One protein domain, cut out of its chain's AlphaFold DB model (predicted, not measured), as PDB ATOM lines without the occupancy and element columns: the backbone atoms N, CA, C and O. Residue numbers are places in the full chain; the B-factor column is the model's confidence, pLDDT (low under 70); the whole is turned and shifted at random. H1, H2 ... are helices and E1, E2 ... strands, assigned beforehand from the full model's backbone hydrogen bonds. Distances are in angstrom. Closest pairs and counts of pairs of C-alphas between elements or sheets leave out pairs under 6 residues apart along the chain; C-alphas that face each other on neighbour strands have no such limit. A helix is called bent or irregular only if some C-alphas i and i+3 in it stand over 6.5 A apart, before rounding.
ATOM      1  N   LEU A 182     178.178 164.523 218.857       84.12
ATOM      2  CA  LEU A 182     177.820 163.368 219.685       84.12
ATOM      3  C   LEU A 182     178.341 162.070 219.053       84.12
ATOM      4  O   LEU A 182     177.967 161.770 217.917       84.12
ATOM      5  N   PRO A 183     179.140 161.267 219.781       84.88
ATOM      6  CA  PRO A 183     179.648 160.009 219.259       84.88
ATOM      7  C   PRO A 183     178.544 158.947 219.225       84.88
ATOM      8  O   PRO A 183     177.886 158.662 220.232       84.88
ATOM      9  N   LEU A 184     178.369 158.315 218.067       85.75
ATOM     10  CA  LEU A 184     177.491 157.173 217.857       85.75
ATOM     11  C   LEU A 184     178.327 155.906 217.652       85.75
ATOM     12  O   LEU A 184     179.116 155.808 216.718       85.75
ATOM     13  N   PHE A 185     178.118 154.915 218.514       86.50
ATOM     14  CA  PHE A 185     178.859 153.655 218.497       86.50
ATOM     15  C   PHE A 185     178.117 152.587 217.684       86.50
ATOM     16  O   PHE A 185     177.021 152.166 218.059       86.50
ATOM     17  N   LEU A 186     178.730 152.112 216.596       88.69
ATOM     18  CA  LEU A 186     178.215 151.033 215.752       88.69
ATOM     19  C   LEU A 186     179.135 149.803 215.831       88.69
ATOM     20  O   LEU A 186     180.222 149.809 215.249       88.69
ATOM     21  N   PRO A 187     178.728 148.726 216.524       88.69
ATOM     22  CA  PRO A 187     179.511 147.497 216.576       88.69
ATOM     23  C   PRO A 187     179.464 146.758 215.231       88.69
ATOM     24  O   PRO A 187     178.390 146.479 214.701       88.69
ATOM     25  N   LEU A 188     180.634 146.382 214.709       87.69
ATOM     26  CA  LEU A 188     180.813 145.645 213.448       87.69
ATOM     27  C   LEU A 188     181.319 144.207 213.676       87.69
ATOM     28  O   LEU A 188     181.994 143.615 212.835       87.69
ATOM     29  N   GLY A 189     181.024 143.638 214.847       87.88
ATOM     30  CA  GLY A 189     181.472 142.305 215.257       87.88
ATOM     31  C   GLY A 189     182.931 142.297 215.715       87.88
ATOM     32  O   GLY A 189     183.191 142.282 216.914       87.88
ATOM     33  N   LEU A 190     183.873 142.326 214.769       89.56
ATOM     34  CA  LEU A 190     185.321 142.379 215.043       89.56
ATOM     35  C   LEU A 190     185.894 143.803 214.980       89.56
ATOM     36  O   LEU A 190     187.110 143.980 214.988       89.56
ATOM     37  N   GLY A 191     185.025 144.810 214.948       90.44
ATOM     38  CA  GLY A 191     185.385 146.219 214.984       90.44
ATOM     39  C   GLY A 191     184.265 147.084 215.555       90.44
ATOM     40  O   GLY A 191     183.190 146.594 215.914       90.44
ATOM     41  N   LEU A 192     184.530 148.380 215.629       93.06
ATOM     42  CA  LEU A 192     183.668 149.429 216.143       93.06
ATOM     43  C   LEU A 192     183.829 150.657 215.254       93.06
ATOM     44  O   LEU A 192     184.945 151.113 215.031       93.06
ATOM     45  N   VAL A 193     182.720 151.212 214.784       92.31
ATOM     46  CA  VAL A 193     182.705 152.555 214.207       92.31
ATOM     47  C   VAL A 193     182.214 153.526 215.269       92.31
ATOM     48  O   VAL A 193     181.153 153.315 215.856       92.31
ATOM     49  N   VAL A 194     182.990 154.573 215.513       88.69
ATOM     50  CA  VAL A 194     182.584 155.745 216.288       88.69
ATOM     51  C   VAL A 194     182.299 156.839 215.278       88.69
ATOM     52  O   VAL A 194     183.214 157.312 214.620       88.69
ATOM     53  N   LEU A 195     181.031 157.173 215.083       89.25
ATOM     54  CA  LEU A 195     180.631 158.227 214.161       89.25
ATOM     55  C   LEU A 195     180.364 159.503 214.951       89.25
ATOM     56  O   LEU A 195     179.499 159.506 215.827       89.25
ATOM     57  N   ASP A 196     181.071 160.576 214.635       89.50
ATOM     58  CA  ASP A 196     180.896 161.867 215.282       89.50
ATOM     59  C   ASP A 196     179.771 162.613 214.572       89.50
ATOM     60  O   ASP A 196     179.936 163.108 213.459       89.50
ATOM     61  N   ILE A 197     178.587 162.641 215.189       86.25
ATOM     62  CA  ILE A 197     177.413 163.312 214.628       86.25
ATOM     63  C   ILE A 197     177.439 164.791 215.025       86.25
ATOM     64  O   ILE A 197     177.175 165.072 216.198       86.25
ATOM     65  N   PRO A 198     177.715 165.738 214.104       86.50
ATOM     66  CA  PRO A 198     177.656 167.155 214.420       86.50
ATOM     67  C   PRO A 198     176.213 167.663 214.392       86.50
ATOM     68  O   PRO A 198     175.398 167.310 213.533       86.50
ATOM     69  N   PHE A 199     175.906 168.503 215.371       86.69
ATOM     70  CA  PHE A 199     174.664 169.238 215.516       86.69
ATOM     71  C   PHE A 199     174.971 170.728 215.454       86.69
ATOM     72  O   PHE A 199     175.401 171.341 216.433       86.69
ATOM     73  N   ASP A 200     174.712 171.281 214.278       89.56
ATOM     74  CA  ASP A 200     175.156 172.609 213.887       89.56
ATOM     75  C   ASP A 200     174.155 173.716 214.205       89.56
ATOM     76  O   ASP A 200     172.947 173.591 213.993       89.56
ATOM     77  N   GLY A 201     174.667 174.861 214.635       84.19
ATOM     78  CA  GLY A 201     173.941 176.119 214.654       84.19
ATOM     79  C   GLY A 201     173.492 176.533 213.250       84.19
ATOM     80  O   GLY A 201     173.889 175.967 212.232       84.19
ATOM     81  N   ILE A 202     172.635 177.548 213.163       84.88
ATOM     82  CA  ILE A 202     171.976 177.927 211.900       84.88
ATOM     83  C   ILE A 202     172.959 178.243 210.765       84.88
ATOM     84  O   ILE A 202     172.669 177.932 209.607       84.88
ATOM     85  N   LEU A 203     174.075 178.892 211.091       87.25
ATOM     86  CA  LEU A 203     175.001 179.518 210.148       87.25
ATOM     87  C   LEU A 203     176.288 178.719 209.937       87.25
ATOM     88  O   LEU A 203     177.152 179.180 209.192       87.25
ATOM     89  N   VAL A 204     176.430 177.554 210.575       87.31
ATOM     90  CA  VAL A 204     177.654 176.754 210.470       87.31
ATOM     91  C   VAL A 204     177.882 176.358 209.005       87.31
ATOM     92  O   VAL A 204     176.984 175.763 208.397       87.31
ATOM     93  N   PRO A 205     179.045 176.706 208.417       87.31
ATOM     94  CA  PRO A 205     179.378 176.338 207.048       87.31
ATOM     95  C   PRO A 205     179.450 174.826 206.840       87.31
ATOM     96  O   PRO A 205     179.539 174.039 207.780       87.31
ATOM     97  N   GLU A 206     179.453 174.435 205.572       86.94
ATOM     98  CA  GLU A 206     179.623 173.043 205.178       86.94
ATOM     99  C   GLU A 206     180.981 172.492 205.630       86.94
ATOM    100  O   GLU A 206     182.031 173.075 205.347       86.94
ATOM    101  N   HIS A 207     180.947 171.359 206.324       87.00
ATOM    102  CA  HIS A 207     182.119 170.612 206.764       87.00
ATOM    103  C   HIS A 207     181.849 169.106 206.684       87.00
ATOM    104  O   HIS A 207     180.714 168.658 206.519       87.00
ATOM    105  N   ALA A 208     182.910 168.304 206.738       84.81
ATOM    106  CA  ALA A 208     182.784 166.857 206.662       84.81
ATOM    107  C   ALA A 208     182.324 166.283 208.007       84.81
ATOM    108  O   ALA A 208     182.921 166.575 209.042       84.81
ATOM    109  N   MET A 209     181.314 165.408 207.982       84.69
ATOM    110  CA  MET A 209     181.069 164.503 209.104       84.69
ATOM    111  C   MET A 209     182.287 163.586 209.261       84.69
ATOM    112  O   MET A 209     182.807 163.078 208.266       84.69
ATOM    113  N   THR A 210     182.742 163.368 210.489       89.00
ATOM    114  CA  THR A 210     183.927 162.550 210.780       89.00
ATOM    115  C   THR A 210     183.559 161.343 211.630       89.00
ATOM    116  O   THR A 210     182.458 161.239 212.169       89.00
ATOM    117  N   GLY A 211     184.466 160.383 211.696       90.88
ATOM    118  CA  GLY A 211     184.372 159.255 212.597       90.88
ATOM    119  C   GLY A 211     185.645 158.433 212.559       90.88
ATOM    120  O   GLY A 211     186.529 158.651 211.732       90.88
ATOM    121  N   THR A 212     185.705 157.433 213.421       93.38
ATOM    122  CA  THR A 212     186.842 156.532 213.542       93.38
ATOM    123  C   THR A 212     186.367 155.091 213.444       93.38
ATOM    124  O   THR A 212     185.511 154.636 214.209       93.38
ATOM    125  N   LEU A 213     186.945 154.342 212.512       91.69
ATOM    126  CA  LEU A 213     186.845 152.893 212.453       91.69
ATOM    127  C   LEU A 213     187.966 152.290 213.296       91.69
ATOM    128  O   LEU A 213     189.144 152.505 213.032       91.69
ATOM    129  N   VAL A 214     187.597 151.474 214.272       93.31
ATOM    130  CA  VAL A 214     188.512 150.653 215.061       93.31
ATOM    131  C   VAL A 214     188.254 149.200 214.710       93.31
ATOM    132  O   VAL A 214     187.150 148.695 214.895       93.31
ATOM    133  N   TRP A 215     189.264 148.495 214.226       93.62
ATOM    134  CA  TRP A 215     189.190 147.058 213.987       93.62
ATOM    135  C   TRP A 215     190.077 146.327 214.983       93.62
ATOM    136  O   TRP A 215     191.181 146.778 215.279       93.62
ATOM    137  N   PHE A 216     189.607 145.203 215.520       90.88
ATOM    138  CA  PHE A 216     190.304 144.484 216.587       90.88
ATOM    139  C   PHE A 216     191.196 143.354 216.061       90.88
ATOM    140  O   PHE A 216     192.138 142.966 216.754       90.88
ATOM    141  N   LEU A 217     190.926 142.811 214.861       90.81
ATOM    142  CA  LEU A 217     191.673 141.652 214.359       90.81
ATOM    143  C   LEU A 217     191.803 141.570 212.821       90.81
ATOM    144  O   LEU A 217     190.837 141.183 212.155       90.81
ATOM    145  N   PRO A 218     192.996 141.827 212.246       89.44
ATOM    146  CA  PRO A 218     194.186 142.415 212.886       89.44
ATOM    147  C   PRO A 218     193.927 143.867 213.333       89.44
ATOM    148  O   PRO A 218     193.120 144.539 212.700       89.44
ATOM    149  N   PRO A 219     194.569 144.376 214.400       90.06
ATOM    150  CA  PRO A 219     194.216 145.683 214.939       90.06
ATOM    151  C   PRO A 219     194.607 146.828 213.999       90.06
ATOM    152  O   PRO A 219     195.767 146.924 213.596       90.06
ATOM    153  N   PHE A 220     193.658 147.714 213.692       92.69
ATOM    154  CA  PHE A 220     193.923 148.986 213.014       92.69
ATOM    155  C   PHE A 220     192.895 150.055 213.404       92.69
ATOM    156  O   PHE A 220     191.814 149.740 213.905       92.69
ATOM    157  N   VAL A 221     193.258 151.317 213.178       92.94
ATOM    158  CA  VAL A 221     192.398 152.487 213.369       92.94
ATOM    159  C   VAL A 221     192.476 153.324 212.100       92.94
ATOM    160  O   VAL A 221     193.581 153.547 211.606       92.94
ATOM    161  N   ASP A 222     191.330 153.735 211.573       93.88
ATOM    162  CA  ASP A 222     191.245 154.555 210.364       93.88
ATOM    163  C   ASP A 222     190.173 155.635 210.524       93.88
ATOM    164  O   ASP A 222     189.110 155.377 211.098       93.88
ATOM    165  N   ASP A 223     190.448 156.833 210.015       91.25
ATOM    166  CA  ASP A 223     189.485 157.931 210.036       91.25
ATOM    167  C   ASP A 223     188.539 157.790 208.846       91.25
ATOM    168  O   ASP A 223     188.944 157.627 207.694       91.25
ATOM    169  N   ILE A 224     187.246 157.874 209.125       87.81
ATOM    170  CA  ILE A 224     186.195 157.801 208.120       87.81
ATOM    171  C   ILE A 224     185.564 159.180 207.950       87.81
ATOM    172  O   ILE A 224     185.108 159.807 208.903       87.81
ATOM    173  N   SER A 225     185.520 159.652 206.706       86.31
ATOM    174  CA  SER A 225     184.783 160.861 206.347       86.31
ATOM    175  C   SER A 225     183.405 160.474 205.827       86.31
ATOM    176  O   SER A 225     183.268 159.666 204.907       86.31
ATOM    177  N   GLY A 226     182.382 161.072 206.419       79.25
ATOM    178  CA  GLY A 226     181.003 160.993 205.976       79.25
ATOM    179  C   GLY A 226     180.658 162.051 204.922       79.25
ATOM    180  O   GLY A 226     181.527 162.801 204.466       79.25
ATOM    181  N   PRO A 227     179.375 162.111 204.520       80.75
ATOM    182  CA  PRO A 227     178.874 163.179 203.666       80.75
ATOM    183  C   PRO A 227     179.005 164.546 204.358       80.75
ATOM    184  O   PRO A 227     179.018 164.612 205.593       80.75
ATOM    185  N   PRO A 228     179.082 165.637 203.581       82.50
ATOM    186  CA  PRO A 228     179.113 166.970 204.149       82.50
ATOM    187  C   PRO A 228     177.809 167.298 204.883       82.50
ATOM    188  O   PRO A 228     176.708 166.927 204.464       82.50
ATOM    189  N   VAL A 229     177.966 168.010 205.989       86.12
ATOM    190  CA  VAL A 229     176.917 168.479 206.893       86.12
ATOM    191  C   VAL A 229     177.114 169.970 207.145       86.12
ATOM    192  O   VAL A 229     178.183 170.522 206.887       86.12
ATOM    193  N   SER A 230     176.036 170.651 207.516       87.88
ATOM    194  CA  SER A 230     176.041 172.097 207.722       87.88
ATOM    195  C   SER A 230     174.842 172.524 208.559       87.88
ATOM    196  O   SER A 230     173.872 171.770 208.720       87.88
ATOM    197  N   GLY A 231     174.848 173.789 208.978       87.12
ATOM    198  CA  GLY A 231     173.690 174.428 209.587       87.12
ATOM    199  C   GLY A 231     172.443 174.400 208.697       87.12
ATOM    200  O   GLY A 231     172.495 174.178 207.479       87.12
ATOM    201  N   ILE A 232     171.277 174.666 209.291       83.38
ATOM    202  CA  ILE A 232     170.008 174.610 208.548       83.38
ATOM    203  C   ILE A 232     169.945 175.607 207.390       83.38
ATOM    204  O   ILE A 232     169.350 175.295 206.359       83.38
ATOM    205  N   LEU A 233     170.564 176.785 207.512       83.12
ATOM    206  CA  LEU A 233     170.506 177.779 206.444       83.12
ATOM    207  C   LEU A 233     171.338 177.346 205.218       83.12
ATOM    208  O   LEU A 233     170.753 177.256 204.135       83.12
ATOM    209  N   PRO A 234     172.633 176.990 205.346       81.75
ATOM    210  CA  PRO A 234     173.392 176.436 204.221       81.75
ATOM    211  C   PRO A 234     172.770 175.157 203.643       81.75
ATOM    212  O   PRO A 234     172.711 175.001 202.422       81.75
ATOM    213  N   THR A 235     172.209 174.288 204.494       82.50
ATOM    214  CA  THR A 235     171.512 173.064 204.062       82.50
ATOM    215  C   THR A 235     170.322 173.375 203.151       82.50
ATOM    216  O   THR A 235     170.147 172.742 202.109       82.50
ATOM    217  N   LEU A 236     169.495 174.363 203.503       78.00
ATOM    218  CA  LEU A 236     168.340 174.751 202.689       78.00
ATOM    219  C   LEU A 236     168.733 175.440 201.381       78.00
ATOM    220  O   LEU A 236     168.009 175.316 200.396       78.00
ATOM    221  N   MET A 237     169.849 176.169 201.368       81.31
ATOM    222  CA  MET A 237     170.304 176.894 200.180       81.31
ATOM    223  C   MET A 237     171.007 175.991 199.170       81.31
ATOM    224  O   MET A 237     170.816 176.161 197.968       81.31
ATOM    225  N   ASN A 238     171.799 175.035 199.651       80.94
ATOM    226  CA  ASN A 238     172.659 174.226 198.797       80.94
ATOM    227  C   ASN A 238     172.124 172.798 198.682       80.94
ATOM    228  O   ASN A 238     171.790 172.347 197.590       80.94
ATOM    229  N   VAL A 239     171.944 172.113 199.811       75.94
ATOM    230  CA  VAL A 239     171.702 170.663 199.845       75.94
ATOM    231  C   VAL A 239     170.277 170.288 199.429       75.94
ATOM    232  O   VAL A 239     170.084 169.360 198.644       75.94
ATOM    233  N   VAL A 240     169.255 170.998 199.911       73.69
ATOM    234  CA  VAL A 240     167.852 170.662 199.598       73.69
ATOM    235  C   VAL A 240     167.522 170.805 198.103       73.69
ATOM    236  O   VAL A 240     166.943 169.867 197.549       73.69
ATOM    237  N   PRO A 241     167.903 171.895 197.405       73.00
ATOM    238  CA  PRO A 241     167.697 172.001 195.962       73.00
ATOM    239  C   PRO A 241     168.385 170.880 195.176       73.00
ATOM    240  O   PRO A 241     167.806 170.362 194.223       73.00
ATOM    241  N   GLN A 242     169.585 170.465 195.593       71.50
ATOM    242  CA  GLN A 242     170.328 169.368 194.964       71.50
ATOM    243  C   GLN A 242     169.632 168.018 195.180       71.50
ATOM    244  O   GLN A 242     169.455 167.259 194.229       71.50
ATOM    245  N   GLN A 243     169.176 167.732 196.404       67.56
ATOM    246  CA  GLN A 243     168.417 166.515 196.711       67.56
ATOM    247  C   GLN A 243     167.101 166.451 195.929       67.56
ATOM    248  O   GLN A 243     166.744 165.394 195.409       67.56
ATOM    249  N   LEU A 244     166.407 167.584 195.784       65.12
ATOM    250  CA  LEU A 244     165.187 167.663 194.987       65.12
ATOM    251  C   LEU A 244     165.469 167.478 193.490       65.12
ATOM    252  O   LEU A 244     164.730 166.756 192.825       65.12
ATOM    253  N   ALA A 245     166.543 168.079 192.971       66.56
ATOM    254  CA  ALA A 245     166.960 167.912 191.580       66.56
ATOM    255  C   ALA A 245     167.292 166.446 191.261       66.56
ATOM    256  O   ALA A 245     166.824 165.916 190.254       66.56
ATOM    257  N   LEU A 246     168.027 165.762 192.144       70.12
ATOM    258  CA  LEU A 246     168.329 164.335 192.005       70.12
ATOM    259  C   LEU A 246     167.062 163.470 192.049       70.12
ATOM    260  O   LEU A 246     166.941 162.535 191.265       70.12
ATOM    261  N   ALA A 247     166.094 163.803 192.907       63.03
ATOM    262  CA  ALA A 247     164.847 163.047 193.034       63.03
ATOM    263  C   ALA A 247     163.935 163.129 191.795       63.03
ATOM    264  O   ALA A 247     163.127 162.229 191.574       63.03
ATOM    265  N   ILE A 248     164.048 164.195 190.996       67.12
ATOM    266  CA  ILE A 248     163.283 164.373 189.749       67.12
ATOM    267  C   ILE A 248     164.107 164.071 188.490       67.12
ATOM    268  O   ILE A 248     163.585 164.200 187.382       67.12
ATOM    269  N   THR A 249     165.383 163.696 188.637       71.44
ATOM    270  CA  THR A 249     166.234 163.328 187.501       71.44
ATOM    271  C   THR A 249     165.747 161.987 186.936       71.44
ATOM    272  O   THR A 249     165.657 161.020 187.695       71.44
TER     273      THR A 249
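Overview. This is residues 182 to 249 of the 251 residues of the protein "PE-PGRS family protein" of Mycobacterium kansasii (UniProt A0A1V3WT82). Look for a long, narrow, twisted ribbon of four antiparallel strands, with one helix at one end of it making a corner like an L. The ribbon makes the longest axis, and residues 240 to 249, of which 240 to 248 belong to H1, stick out from it. The 68 printed residues hold E1, E2, E3, E4 and H1 in that order; the sheet runs E1 E2 E3 E4, a meander, each strand the antiparallel neighbour of the one before. The class is mixed, and the whole is loose, with a radius of gyration of the C-alphas of 15.5 A and a flat outline of 43 by 30 by 15 A.

Along the chain. Find C-alpha 182 at (177.820, 163.368, 219.685), where E1, residues 182 to 187, begins its 16.3 A. E2, residues 191 to 200, runs 28.3 A; E3, residues 207 to 216, 29.1 A; E4, residues 219 to 229, 29.7 A. H1, residues 232 to 248, runs 22.4 A to C-alpha 248 at (163.283, 164.373, 189.749).

Arrangement. The sheet is twisted, with E1 and E4 as edge strands, apart from each other. In the hairpin E1 and E2, look at N 184 and O 195, 2.8 A apart. In the hairpin E2 and E3, N 192 and O 214 are 2.7 A apart; in the hairpin E3 and E4, N 213 and O 222 are 2.8 A apart. H1 is on the sheet but only grazes it, with its residues 232 to 239; the closest C-alphas of E4 and H1, those of Val 229 and Thr 235, are 7.6 A apart. H1 has a kink of 37 degrees near residue 239 and is only just irregular: C-alphas 237 and 240 are 6.7 A apart. Within it 10 of 13 O i to N i+4 pairs are within hydrogen-bond range.

Size, cuts and confidence. The two C-alphas farthest apart, those of Pro 218 and Ile 248, are 44.4 A apart. The printed part has no cut and no long link. Residues 243 to 245 and 247 to 248 have pLDDT under 70.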